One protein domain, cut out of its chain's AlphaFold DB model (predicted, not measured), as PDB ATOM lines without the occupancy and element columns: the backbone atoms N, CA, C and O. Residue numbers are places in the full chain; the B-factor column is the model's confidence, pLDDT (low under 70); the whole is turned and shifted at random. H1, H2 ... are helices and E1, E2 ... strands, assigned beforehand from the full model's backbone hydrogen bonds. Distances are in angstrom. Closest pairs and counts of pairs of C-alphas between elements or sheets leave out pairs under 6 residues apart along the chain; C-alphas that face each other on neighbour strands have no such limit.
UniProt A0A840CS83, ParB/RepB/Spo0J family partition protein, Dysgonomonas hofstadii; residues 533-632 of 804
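What this domain is: This is residues 533 to 632 of the 804 residues of the protein "ParB/RepB/Spo0J family partition protein" of Dysgonomonas hofstadii (UniProt A0A840CS83). A small, strongly twisted four-stranded sheet has a long arm at one end, where residues 561 to 580 lead away without a named element and the long helix H2 folds back to the sheet. The short helix H1 lies at the opposite end of the domain. The printed part has 100 residues, in the order E1 H1 E2 H2 E3 E4, of mixed class; the mixed sheet runs E2 E1 E3 E4. It is only just loose, close to extended, with a radius of gyration of the C-alphas of 18.5 A and spans of 55 by 32 by 23 A.

How they stand to each other: Start at E1, residues 534 to 537, which is parallel to E2, residues 558 to 560; N 559 and O 535 are 2.8 A apart, within hydrogen-bond range. With H1, residues 545 to 553, they form a strand-helix-strand unit, two parallel neighbour strands with a helix between, whose crossover is right-handed. H1 is only just not on the sheet, with 4 pairs of C-alphas within 10 A. On E1's other side look for E3, residues 614 to 619, parallel to it, with N 536 and O 618 at 2.8 A. E3 and E4, residues 626 to 631, are an antiparallel hairpin, with N 617 and O 628 at 2.9 A. H2, residues 581 to 610, only grazes the sheet with residues 605 to 609; its closest C-alphas to E3 are those of Lys 608 and Leu 614, 5.7 A. In H1 and H2 every O i to N i+4 pair is within hydrogen-bond range.

Where its parts are: Find C-alpha 534 at (7.128, 3.656, 131.218), where E1 begins; it measures 10.0 A, H1 12.4 A and E2 6.9 A. From C-alpha 581 at (15.219, 48.751, 140.007), H2 runs 43.0 A. E3 measures 14.1 A, and E4 16.5 A, ending at C-alpha 631, (-2.978, 10.952, 126.941).

The domain as a whole: The farthest C-alphas, of Glu 553 and Glu 582, are 56.4 A apart. The printed part has no cut, and the link from E2 to H2 is long. Look for pLDDT under 70 at residues 539 to 543, 555 and 622 to 623.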
ATOM      1  N   VAL A 533       6.044   3.788 135.876       74.56
ATOM      2  CA  VAL A 533       6.550   4.715 134.848       74.56
ATOM      3  C   VAL A 533       7.184   3.968 133.675       74.56
ATOM      4  O   VAL A 533       8.175   3.255 133.822       74.56
ATOM      5  N   GLU A 534       6.638   4.204 132.485       82.06
ATOM      6  CA  GLU A 534       7.128   3.656 131.218       82.06
ATOM      7  C   GLU A 534       8.085   4.628 130.516       82.06
ATOM      8  O   GLU A 534       8.035   5.849 130.712       82.06
ATOM      9  N   VAL A 535       8.951   4.090 129.658       82.62
ATOM     10  CA  VAL A 535       9.842   4.885 128.809       82.62
ATOM     11  C   VAL A 535       9.164   5.146 127.473       82.62
ATOM     12  O   VAL A 535       8.777   4.217 126.777       82.62
ATOM     13  N   CYS A 536       9.046   6.414 127.094       82.25
ATOM     14  CA  CYS A 536       8.421   6.852 125.857       82.25
ATOM     15  C   CYS A 536       9.464   7.356 124.853       82.25
ATOM     16  O   CYS A 536      10.284   8.222 125.174       82.25
ATOM     17  N   ILE A 537       9.387   6.845 123.625       81.94
ATOM     18  CA  ILE A 537      10.143   7.322 122.465       81.94
ATOM     19  C   ILE A 537       9.206   7.887 121.399       81.94
ATOM     20  O   ILE A 537       8.093   7.395 121.199       81.94
ATOM     21  N   ALA A 538       9.660   8.921 120.691       75.81
ATOM     22  CA  ALA A 538       8.891   9.488 119.591       75.81
ATOM     23  C   ALA A 538       8.796   8.491 118.411       75.81
ATOM     24  O   ALA A 538       9.749   7.755 118.163       75.81
ATOM     25  N   PRO A 539       7.708   8.500 117.609       67.44
ATOM     26  CA  PRO A 539       7.483   7.550 116.503       67.44
ATOM     27  C   PRO A 539       8.564   7.476 115.416       67.44
ATOM     28  O   PRO A 539       8.579   6.529 114.631       67.44
ATOM     29  N   TYR A 540       9.444   8.473 115.351       66.38
ATOM     30  CA  TYR A 540      10.512   8.580 114.356       66.38
ATOM     31  C   TYR A 540      11.915   8.530 114.972       66.38
ATOM     32  O   TYR A 540      12.897   8.502 114.230       66.38
ATOM     33  N   ASP A 541      12.010   8.486 116.301       68.62
ATOM     34  CA  ASP A 541      13.281   8.378 117.003       68.62
ATOM     35  C   ASP A 541      13.613   6.897 117.217       68.62
ATOM     36  O   ASP A 541      12.756   6.083 117.561       68.62
ATOM     37  N   LYS A 542      14.880   6.538 117.003       63.50
ATOM     38  CA  LYS A 542      15.399   5.212 117.341       63.50
ATOM     39  C   LYS A 542      16.286   5.321 118.564       63.50
ATOM     40  O   LYS A 542      17.215   6.130 118.592       63.50
ATOM     41  N   LEU A 543      16.004   4.482 119.550       69.69
ATOM     42  CA  LEU A 543      16.918   4.276 120.656       69.69
ATOM     43  C   LEU A 543      18.153   3.506 120.156       69.69
ATOM     44  O   LEU A 543      18.058   2.697 119.233       69.69
ATOM     45  N   ASP A 544      19.311   3.774 120.753       70.50
ATOM     46  CA  ASP A 544      20.529   2.993 120.510       70.50
ATOM     47  C   ASP A 544      20.297   1.539 120.954       70.50
ATOM     48  O   ASP A 544      19.808   1.333 122.066       70.50
ATOM     49  N   ASP A 545      20.671   0.549 120.135       70.69
ATOM     50  CA  ASP A 545      20.397  -0.880 120.393       70.69
ATOM     51  C   ASP A 545      20.848  -1.303 121.808       70.69
ATOM     52  O   ASP A 545      20.111  -1.945 122.552       70.69
ATOM     53  N   ARG A 546      22.015  -0.811 122.245       71.69
ATOM     54  CA  ARG A 546      22.575  -1.063 123.583       71.69
ATOM     55  C   ARG A 546      21.765  -0.434 124.721       71.69
ATOM     56  O   ARG A 546      21.797  -0.920 125.849       71.69
ATOM     57  N   MET A 547      21.115   0.701 124.473       76.62
ATOM     58  CA  MET A 547      20.246   1.351 125.455       76.62
ATOM     59  C   MET A 547      18.925   0.589 125.576       76.62
ATOM     60  O   MET A 547      18.453   0.415 126.695       76.62
ATOM     61  N   SER A 548      18.383   0.092 124.459       74.19
ATOM     62  CA  SER A 548      17.171  -0.738 124.439       74.19
ATOM     63  C   SER A 548      17.377  -2.034 125.218       74.19
ATOM     64  O   SER A 548      16.638  -2.286 126.163       74.19
ATOM     65  N   GLU A 549      18.446  -2.782 124.914       78.38
ATOM     66  CA  GLU A 549      18.794  -4.031 125.613       78.38
ATOM     67  C   GLU A 549      18.895  -3.820 127.133       78.38
ATOM     68  O   GLU A 549      18.280  -4.539 127.915       78.38
ATOM     69  N   LYS A 550      19.606  -2.772 127.572       78.19
ATOM     70  CA  LYS A 550      19.777  -2.471 129.004       78.19
ATOM     71  C   LYS A 550      18.490  -2.028 129.711       78.19
ATOM     72  O   LYS A 550      18.394  -2.189 130.928       78.19
ATOM     73  N   LEU A 551      17.549  -1.402 129.002       76.31
ATOM     74  CA  LEU A 551      16.248  -1.012 129.561       76.31
ATOM     75  C   LEU A 551      15.319  -2.227 129.679       76.31
ATOM     76  O   LEU A 551      14.656  -2.385 130.705       76.31
ATOM     77  N   GLU A 552      15.340  -3.114 128.681       75.62
ATOM     78  CA  GLU A 552      14.610  -4.385 128.693       75.62
ATOM     79  C   GLU A 552      15.122  -5.326 129.796       75.62
ATOM     80  O   GLU A 552      14.317  -5.887 130.540       75.62
ATOM     81  N   GLU A 553      16.443  -5.426 129.998       75.69
ATOM     82  CA  GLU A 553      17.055  -6.170 131.115       75.69
ATOM     83  C   GLU A 553      16.590  -5.677 132.497       75.69
ATOM     84  O   GLU A 553      16.536  -6.452 133.454       75.69
ATOM     85  N   GLN A 554      16.253  -4.389 132.621       71.44
ATOM     86  CA  GLN A 554      15.744  -3.787 133.858       71.44
ATOM     87  C   GLN A 554      14.221  -3.915 134.007       71.44
ATOM     88  O   GLN A 554      13.672  -3.447 135.003       71.44
ATOM     89  N   GLY A 555      13.538  -4.549 133.048       68.00
ATOM     90  CA  GLY A 555      12.088  -4.734 133.058       68.00
ATOM     91  C   GLY A 555      11.293  -3.455 132.782       68.00
ATOM     92  O   GLY A 555      10.105  -3.402 133.093       68.00
ATOM     93  N   ILE A 556      11.924  -2.417 132.222       75.00
ATOM     94  CA  ILE A 556      11.268  -1.141 131.919       75.00
ATOM     95  C   ILE A 556      10.613  -1.235 130.539       75.00
ATOM     96  O   ILE A 556      11.291  -1.410 129.528       75.00
ATOM     97  N   LYS A 557       9.285  -1.092 130.484       73.69
ATOM     98  CA  LYS A 557       8.523  -1.144 129.230       73.69
ATOM     99  C   LYS A 557       8.777   0.109 128.384       73.69
ATOM    100  O   LYS A 557       8.641   1.233 128.875       73.69
ATOM    101  N   ILE A 558       9.116  -0.096 127.110       78.94
ATOM    102  CA  ILE A 558       9.302   0.969 126.117       78.94
ATOM    103  C   ILE A 558       8.022   1.098 125.289       78.94
ATOM    104  O   ILE A 558       7.532   0.120 124.725       78.94
ATOM    105  N   ILE A 559       7.485   2.311 125.207       79.75
ATOM    106  CA  ILE A 559       6.318   2.661 124.403       79.75
ATOM    107  C   ILE A 559       6.678   3.721 123.365       79.75
ATOM    108  O   ILE A 559       7.545   4.569 123.580       79.75
ATOM    109  N   THR A 560       5.958   3.711 122.250       79.81
ATOM    110  CA  THR A 560       6.143   4.692 121.180       79.81
ATOM    111  C   THR A 560       4.950   5.635 121.143       79.81
ATOM    112  O   THR A 560       3.849   5.230 120.771       79.81
ATOM    113  N   SER A 561       5.142   6.891 121.547       79.88
ATOM    114  CA  SER A 561       4.082   7.904 121.574       79.88
ATOM    115  C   SER A 561       4.659   9.324 121.559       79.88
ATOM    116  O   SER A 561       5.867   9.531 121.646       79.88
ATOM    117  N   ILE A 562       3.793  10.326 121.426       77.44
ATOM    118  CA  ILE A 562       4.171  11.737 121.533       77.44
ATOM    119  C   ILE A 562       3.896  12.180 122.970       77.44
ATOM    120  O   ILE A 562       2.749  12.427 123.344       77.44
ATOM    121  N   ALA A 563       4.953  12.256 123.779       81.69
ATOM    122  CA  ALA A 563       4.876  12.806 125.126       81.69
ATOM    123  C   ALA A 563       4.811  14.339 125.086       81.69
ATOM    124  O   ALA A 563       5.445  14.978 124.244       81.69
ATOM    125  N   LYS A 564       4.049  14.926 126.011       82.44
ATOM    126  CA  LYS A 564       4.107  16.360 126.311       82.44
ATOM    127  C   LYS A 564       5.004  16.585 127.526       82.44
ATOM    128  O   LYS A 564       4.948  15.813 128.484       82.44
ATOM    129  N   ASP A 565       5.824  17.631 127.461       81.88
ATOM    130  CA  ASP A 565       6.663  18.065 128.579       81.88
ATOM    131  C   ASP A 565       5.769  18.613 129.707       81.88
ATOM    132  O   ASP A 565       4.741  19.243 129.443       81.88
ATOM    133  N   PHE A 566       6.158  18.385 130.964       80.44
ATOM    134  CA  PHE A 566       5.578  19.139 132.079       80.44
ATOM    135  C   PHE A 566       5.947  20.626 131.949       80.44
ATOM    136  O   PHE A 566       7.040  20.924 131.456       80.44
ATOM    137  N   PRO A 567       5.081  21.550 132.409       80.19
ATOM    138  CA  PRO A 567       5.445  22.955 132.561       80.19
ATOM    139  C   PRO A 567       6.787  23.091 133.295       80.19
ATOM    140  O   PRO A 567       7.056  22.361 134.254       80.19
ATOM    141  N   GLU A 568       7.653  23.992 132.832       78.75
ATOM    142  CA  GLU A 568       8.908  24.303 133.525       78.75
ATOM    143  C   GLU A 568       8.637  25.352 134.609       78.75
ATOM    144  O   GLU A 568       7.903  26.313 134.381       78.75
ATOM    145  N   GLU A 569       9.218  25.161 135.795       81.75
ATOM    146  CA  GLU A 569       9.080  26.125 136.887       81.75
ATOM    147  C   GLU A 569       9.756  27.451 136.481       81.75
ATOM    148  O   GLU A 569      10.937  27.439 136.104       81.75
ATOM    149  N   PRO A 570       9.041  28.591 136.525       85.00
ATOM    150  CA  PRO A 570       9.603  29.873 136.120       85.00
ATOM    151  C   PRO A 570      10.787  30.244 137.019       85.00
ATOM    152  O   PRO A 570      10.736  30.105 138.241       85.00
ATOM    153  N   GLN A 571      11.880  30.727 136.424       81.75
ATOM    154  CA  GLN A 571      13.071  31.106 137.186       81.75
ATOM    155  C   GLN A 571      12.879  32.461 137.859       81.75
ATOM    156  O   GLN A 571      12.405  33.420 137.250       81.75
ATOM    157  N   LYS A 572      13.272  32.551 139.132       86.44
ATOM    158  CA  LYS A 572      13.178  33.796 139.892       86.44
ATOM    159  C   LYS A 572      14.143  34.845 139.313       86.44
ATOM    160  O   LYS A 572      15.339  34.561 139.268       86.44
ATOM    161  N   PRO A 573      13.670  36.053 138.945       84.69
ATOM    162  CA  PRO A 573      14.529  37.116 138.432       84.69
ATOM    163  C   PRO A 573      15.639  37.482 139.422       84.69
ATOM    164  O   PRO A 573      15.389  37.597 140.628       84.69
ATOM    165  N   ILE A 574      16.849  37.706 138.910       84.44
ATOM    166  CA  ILE A 574      18.032  38.090 139.689       84.44
ATOM    167  C   ILE A 574      18.364  39.556 139.390       84.44
ATOM    168  O   ILE A 574      18.412  39.951 138.230       84.44
ATOM    169  N   MET A 575      18.595  40.372 140.426       72.81
ATOM    170  CA  MET A 575      18.783  41.827 140.282       72.81
ATOM    171  C   MET A 575      19.959  42.196 139.366       72.81
ATOM    172  O   MET A 575      19.874  43.172 138.629       72.81
ATOM    173  N   GLU A 576      21.043  41.414 139.380       79.19
ATOM    174  CA  GLU A 576      22.245  41.687 138.579       79.19
ATOM    175  C   GLU A 576      22.019  41.623 137.055       79.19
ATOM    176  O   GLU A 576      22.871  42.089 136.297       79.19
ATOM    177  N   GLU A 577      20.889  41.078 136.594       78.25
ATOM    178  CA  GLU A 577      20.549  40.964 135.168       78.25
ATOM    179  C   GLU A 577      19.768  42.173 134.619       78.25
ATOM    180  O   GLU A 577      19.526  42.249 133.411       78.25
ATOM    181  N   PHE A 578      19.394  43.139 135.470       81.06
ATOM    182  CA  PHE A 578      18.564  44.289 135.097       81.06
ATOM    183  C   PHE A 578      19.314  45.614 135.247       81.06
ATOM    184  O   PHE A 578      20.104  45.815 136.167       81.06
ATOM    185  N   ASN A 579      19.040  46.557 134.340       75.62
ATOM    186  CA  ASN A 579      19.721  47.855 134.322       75.62
ATOM    187  C   ASN A 579      19.099  48.868 135.301       75.62
ATOM    188  O   ASN A 579      19.692  49.920 135.544       75.62
ATOM    189  N   SER A 580      17.910  48.583 135.847       79.69
ATOM    190  CA  SER A 580      17.187  49.465 136.769       79.69
ATOM    191  C   SER A 580      16.331  48.698 137.789       79.69
ATOM    192  O   SER A 580      15.839  47.600 137.518       79.69
ATOM    193  N   GLU A 581      16.104  49.302 138.963       75.69
ATOM    194  CA  GLU A 581      15.219  48.751 140.007       75.69
ATOM    195  C   GLU A 581      13.748  48.678 139.566       75.69
ATOM    196  O   GLU A 581      13.007  47.802 140.010       75.69
ATOM    197  N   GLU A 582      13.320  49.574 138.675       75.50
ATOM    198  CA  GLU A 582      11.954  49.602 138.145       75.50
ATOM    199  C   GLU A 582      11.697  48.418 137.201       75.50
ATOM    200  O   GLU A 582      10.682  47.734 137.346       75.50
ATOM    201  N   GLU A 583      12.643  48.103 136.307       77.75
ATOM    202  CA  GLU A 583      12.584  46.908 135.450       77.75
ATOM    203  C   GLU A 583      12.614  45.614 136.271       77.75
ATOM    204  O   GLU A 583      11.833  44.700 136.007       77.75
ATOM    205  N   PHE A 584      13.456  45.551 137.307       84.56
ATOM    206  CA  PHE A 584      13.516  44.392 138.198       84.56
ATOM    207  C   PHE A 584      12.200  44.174 138.954       84.56
ATOM    208  O   PHE A 584      11.745  43.040 139.116       84.56
ATOM    209  N   LYS A 585      11.546  45.257 139.388       79.44
ATOM    210  CA  LYS A 585      10.252  45.184 140.073       79.44
ATOM    211  C   LYS A 585       9.141  44.687 139.147       79.44
ATOM    212  O   LYS A 585       8.349  43.845 139.561       79.44
ATOM    213  N   ILE A 586       9.132  45.141 137.891       78.94
ATOM    214  CA  ILE A 586       8.219  44.638 136.853       78.94
ATOM    215  C   ILE A 586       8.477  43.146 136.591       78.94
ATOM    216  O   ILE A 586       7.529  42.364 136.542       78.94
ATOM    217  N   ALA A 587       9.740  42.725 136.488       80.88
ATOM    218  CA  ALA A 587      10.098  41.319 136.306       80.88
ATOM    219  C   ALA A 587       9.673  40.444 137.500       80.88
ATOM    220  O   ALA A 587       9.165  39.343 137.308       80.88
ATOM    221  N   LEU A 588       9.813  40.944 138.732       82.94
ATOM    222  CA  LEU A 588       9.333  40.281 139.949       82.94
ATOM    223  C   LEU A 588       7.813  40.112 139.970       82.94
ATOM    224  O   LEU A 588       7.322  39.080 140.428       82.94
ATOM    225  N   ASP A 589       7.068  41.116 139.513       81.00
ATOM    226  CA  ASP A 589       5.609  41.043 139.454       81.00
ATOM    227  C   ASP A 589       5.137  40.107 138.328       81.00
ATOM    228  O   ASP A 589       4.233  39.306 138.561       81.00
ATOM    229  N   ASN A 590       5.808  40.100 137.171       80.81
ATOM    230  CA  ASN A 590       5.560  39.124 136.103       80.81
ATOM    231  C   ASN A 590       5.866  37.690 136.553       80.81
ATOM    232  O   ASN A 590       5.045  36.801 136.352       80.81
ATOM    233  N   HIS A 591       6.981  37.472 137.253       87.94
ATOM    234  CA  HIS A 591       7.338  36.159 137.790       87.94
ATOM    235  C   HIS A 591       6.270  35.616 138.753       87.94
ATOM    236  O   HIS A 591       5.960  34.431 138.725       87.94
ATOM    237  N   LYS A 592       5.638  36.466 139.578       81.06
ATOM    238  CA  LYS A 592       4.518  36.027 140.437       81.06
ATOM    239  C   LYS A 592       3.322  35.537 139.619       81.06
ATOM    240  O   LYS A 592       2.662  34.591 140.038       81.06
ATOM    241  N   ILE A 593       3.036  36.183 138.489       80.38
ATOM    242  CA  ILE A 593       1.957  35.779 137.578       80.38
ATOM    243  C   ILE A 593       2.315  34.446 136.912       80.38
ATOM    244  O   ILE A 593       1.491  33.539 136.902       80.38
ATOM    245  N   GLU A 594       3.553  34.295 136.440       83.25
ATOM    246  CA  GLU A 594       4.056  33.050 135.844       83.25
ATOM    247  C   GLU A 594       4.030  31.880 136.839       83.25
ATOM    248  O   GLU A 594       3.646  30.774 136.473       83.25
ATOM    249  N   VAL A 595       4.378  32.110 138.110       84.62
ATOM    250  CA  VAL A 595       4.294  31.088 139.171       84.62
ATOM    251  C   VAL A 595       2.843  30.666 139.425       84.62
ATOM    252  O   VAL A 595       2.578  29.489 139.661       84.62
ATOM    253  N   LEU A 596       1.893  31.606 139.391       81.31
ATOM    254  CA  LEU A 596       0.469  31.294 139.552       81.31
ATOM    255  C   LEU A 596      -0.063  30.460 138.378       81.31
ATOM    256  O   LEU A 596      -0.741  29.463 138.618       81.31
ATOM    257  N   ASP A 597       0.278  30.832 137.143       82.69
ATOM    258  CA  ASP A 597      -0.090  30.082 135.933       82.69
ATOM    259  C   ASP A 597       0.543  28.680 135.924       82.69
ATOM    260  O   ASP A 597      -0.142  27.687 135.683       82.69
ATOM    261  N   TYR A 598       1.823  28.574 136.299       87.31
ATOM    262  CA  TYR A 598       2.520  27.299 136.477       87.31
ATOM    263  C   TYR A 598       1.797  26.383 137.472       87.31
ATOM    264  O   TYR A 598       1.517  25.228 137.152       87.31
ATOM    265  N   ASN A 599       1.455  26.892 138.662       85.31
ATOM    266  CA  ASN A 599       0.767  26.100 139.683       85.31
ATOM    267  C   ASN A 599      -0.610  25.631 139.197       85.31
ATOM    268  O   ASN A 599      -0.943  24.462 139.368       85.31
ATOM    269  N   GLN A 600      -1.372  26.499 138.523       83.94
ATOM    270  CA  GLN A 600      -2.670  26.128 137.962       83.94
ATOM    271  C   GLN A 600      -2.538  25.014 136.910       83.94
ATOM    272  O   GLN A 600      -3.271  24.027 136.959       83.94
ATOM    273  N   GLN A 601      -1.589  25.135 135.978       83.62
ATOM    274  CA  GLN A 601      -1.352  24.107 134.960       83.62
ATOM    275  C   GLN A 601      -0.909  22.777 135.580       83.62
ATOM    276  O   GLN A 601      -1.326  21.711 135.125       83.62
ATOM    277  N   MET A 602      -0.076  22.826 136.620       83.38
ATOM    278  CA  MET A 602       0.368  21.634 137.340       83.38
ATOM    279  C   MET A 602      -0.781  20.943 138.079       83.38
ATOM    280  O   MET A 602      -0.872  19.716 138.006       83.38
ATOM    281  N   ASP A 603      -1.670  21.704 138.720       83.56
ATOM    282  CA  ASP A 603      -2.861  21.173 139.390       83.56
ATOM    283  C   ASP A 603      -3.808  20.499 138.381       83.56
ATOM    284  O   ASP A 603      -4.223  19.360 138.591       83.56
ATOM    285  N   GLU A 604      -4.066  21.134 137.230       84.12
ATOM    286  CA  GLU A 604      -4.896  20.563 136.154       84.12
ATOM    287  C   GLU A 604      -4.304  19.269 135.565       84.12
ATOM    288  O   GLU A 604      -5.033  18.333 135.220       84.12
ATOM    289  N   ILE A 605      -2.977  19.202 135.405       82.25
ATOM    290  CA  ILE A 605      -2.300  17.992 134.918       82.25
ATOM    291  C   ILE A 605      -2.360  16.892 135.979       82.25
ATOM    292  O   ILE A 605      -2.608  15.737 135.630       82.25
ATOM    293  N   GLN A 606      -2.145  17.224 137.254       81.19
ATOM    294  CA  GLN A 606      -2.170  16.246 138.336       81.19
ATOM    295  C   GLN A 606      -3.578  15.669 138.532       81.19
ATOM    296  O   GLN A 606      -3.703  14.451 138.633       81.19
ATOM    297  N   GLU A 607      -4.628  16.489 138.444       81.62
ATOM    298  CA  GLU A 607      -6.022  16.027 138.472       81.62
ATOM    299  C   GLU A 607      -6.312  15.030 137.337       81.62
ATOM    300  O   GLU A 607      -6.873  13.960 137.565       81.62
ATOM    301  N   LYS A 608      -5.855  15.313 136.110       79.00
ATOM    302  CA  LYS A 608      -6.020  14.400 134.963       79.00
ATOM    303  C   LYS A 608      -5.198  13.114 135.073       79.00
ATOM    304  O   LYS A 608      -5.594  12.089 134.515       79.00
ATOM    305  N   VAL A 609      -4.060  13.150 135.767       79.88
ATOM    306  CA  VAL A 609      -3.292  11.941 136.103       79.88
ATOM    307  C   VAL A 609      -4.046  11.106 137.139       79.88
ATOM    308  O   VAL A 609      -4.165   9.896 136.961       79.88
ATOM    309  N   ASP A 610      -4.607  11.739 138.172       75.88
ATOM    310  CA  ASP A 610      -5.368  11.057 139.227       75.88
ATOM    311  C   ASP A 610      -6.672  10.439 138.687       75.88
ATOM    312  O   ASP A 610      -7.086   9.365 139.125       75.88
ATOM    313  N   LEU A 611      -7.285  11.071 137.678       75.62
ATOM    314  CA  LEU A 611      -8.438  10.552 136.930       75.62
ATOM    315  C   LEU A 611      -8.083   9.430 135.933       75.62
ATOM    316  O   LEU A 611      -8.984   8.820 135.357       75.62
ATOM    317  N   GLY A 612      -6.794   9.143 135.714       71.62
ATOM    318  CA  GLY A 612      -6.323   8.114 134.778       71.62
ATOM    319  C   GLY A 612      -6.397   8.501 133.295       71.62
ATOM    320  O   GLY A 612      -6.178   7.653 132.431       71.62
ATOM    321  N   GLU A 613      -6.682   9.767 132.977       78.12
ATOM    322  CA  GLU A 613      -6.701  10.287 131.601       78.12
ATOM    323  C   GLU A 613      -5.286  10.534 131.056       78.12
ATOM    324  O   GLU A 613      -5.063  10.503 129.842       78.12
ATOM    325  N   LEU A 614      -4.320  10.781 131.947       82.25
ATOM    326  CA  LEU A 614      -2.914  11.001 131.616       82.25
ATOM    327  C   LEU A 614      -2.014   9.993 132.340       82.25
ATOM    328  O   LEU A 614      -2.129   9.806 133.549       82.25
ATOM    329  N   LYS A 615      -1.054   9.399 131.622       82.88
ATOM    330  CA  LYS A 615      -0.009   8.537 132.202       82.88
ATOM    331  C   LYS A 615       1.337   9.265 132.208       82.88
ATOM    332  O   LYS A 615       1.726   9.851 131.195       82.88
ATOM    333  N   LYS A 616       2.050   9.226 133.341       84.56
ATOM    334  CA  LYS A 616       3.414   9.768 133.485       84.56
ATOM    335  C   LYS A 616       4.415   8.844 132.791       84.56
ATOM    336  O   LYS A 616       4.381   7.635 132.991       84.56
ATOM    337  N   VAL A 617       5.306   9.419 131.988       85.81
ATOM    338  CA  VAL A 617       6.306   8.676 131.209       85.81
ATOM    339  C   VAL A 617       7.662   9.375 131.249       85.81
ATOM    340  O   VAL A 617       7.740  10.601 131.351       85.81
ATOM    341  N   VAL A 618       8.743   8.607 131.133       85.00
ATOM    342  CA  VAL A 618      10.077   9.161 130.868       85.00
ATOM    343  C   VAL A 618      10.250   9.288 129.365       85.00
ATOM    344  O   VAL A 618      10.364   8.290 128.663       85.00
ATOM    345  N   TYR A 619      10.285  10.516 128.862       84.25
ATOM    346  CA  TYR A 619      10.531  10.785 127.455       84.25
ATOM    347  C   TYR A 619      12.033  10.793 127.155       84.25
ATOM    348  O   TYR A 619      12.788  11.571 127.748       84.25
ATOM    349  N   ILE A 620      12.463   9.949 126.213       80.38
ATOM    350  CA  ILE A 620      13.847   9.889 125.728       80.38
ATOM    351  C   ILE A 620      13.877  10.336 124.261       80.38
ATOM    352  O   ILE A 620      13.650   9.545 123.352       80.38
ATOM    353  N   GLY A 621      14.170  11.619 124.037       72.44
ATOM    354  CA  GLY A 621      14.433  12.175 122.702       72.44
ATOM    355  C   GLY A 621      15.930  12.319 122.407       72.44
ATOM    356  O   GLY A 621      16.774  11.776 123.119       72.44
ATOM    357  N   ASN A 622      16.285  13.132 121.406       63.62
ATOM    358  CA  ASN A 622      17.681  13.404 121.002       63.62
ATOM    359  C   ASN A 622      18.568  14.078 122.072       63.62
ATOM    360  O   ASN A 622      19.792  14.033 121.964       63.62
ATOM    361  N   ASN A 623      17.968  14.674 123.107       68.19
ATOM    362  CA  ASN A 623      18.673  15.343 124.203       68.19
ATOM    363  C   ASN A 623      18.631  14.483 125.489       68.19
ATOM    364  O   ASN A 623      18.686  13.252 125.429       68.19
ATOM    365  N   ASN A 624      18.577  15.120 126.664       74.75
ATOM    366  CA  ASN A 624      18.462  14.428 127.953       74.75
ATOM    367  C   ASN A 624      17.068  13.821 128.154       74.75
ATOM    368  O   ASN A 624      16.096  14.419 127.683       74.75
ATOM    369  N   PRO A 625      16.963  12.712 128.910       81.62
ATOM    370  CA  PRO A 625      15.673  12.212 129.360       81.62
ATOM    371  C   PRO A 625      14.950  13.276 130.190       81.62
ATOM    372  O   PRO A 625      15.567  14.003 130.976       81.62
ATOM    373  N   LYS A 626      13.636  13.364 130.002       84.12
ATOM    374  CA  LYS A 626      12.752  14.256 130.756       84.12
ATOM    375  C   LYS A 626      11.535  13.488 131.246       84.12
ATOM    376  O   LYS A 626      11.144  12.486 130.654       84.12
ATOM    377  N   LEU A 627      10.920  13.976 132.317       84.00
ATOM    378  CA  LEU A 627       9.603  13.505 132.722       84.00
ATOM    379  C   LEU A 627       8.546  14.219 131.872       84.00
ATOM    380  O   LEU A 627       8.623  15.433 131.689       84.00
ATOM    381  N   GLY A 628       7.578  13.469 131.363       85.31
ATOM    382  CA  GLY A 628       6.462  13.978 130.575       85.31
ATOM    383  C   GLY A 628       5.195  13.171 130.830       85.31
ATOM    384  O   GLY A 628       5.153  12.299 131.704       85.31
ATOM    385  N   TYR A 629       4.154  13.455 130.060       85.62
ATOM    386  CA  TYR A 629       2.883  12.746 130.152       85.62
ATOM    387  C   TYR A 629       2.287  12.463 128.772       85.62
ATOM    388  O   TYR A 629       2.505  13.202 127.808       85.62
ATOM    389  N   ILE A 630       1.532  11.371 128.678       85.12
ATOM    390  CA  ILE A 630       0.793  10.959 127.481       85.12
ATOM    391  C   ILE A 630      -0.697  10.863 127.798       85.12
ATOM    392  O   ILE A 630      -1.072  10.494 128.909       85.12
ATOM    393  N   ALA A 631      -1.543  11.180 126.820       79.12
ATOM    394  CA  ALA A 631      -2.978  10.952 126.941       79.12
ATOM    395  C   ALA A 631      -3.289   9.462 126.778       79.12
ATOM    396  O   ALA A 631      -2.862   8.831 125.808       79.12
ATOM    397  N   VAL A 632      -4.042   8.912 127.723       70.00
ATOM    398  CA  VAL A 632      -4.573   7.555 127.651       70.00
ATOM    399  C   VAL A 632      -5.831   7.619 126.788       70.00
ATOM    400  O   VAL A 632      -6.872   8.116 127.211       70.00
TER     401      VAL A 632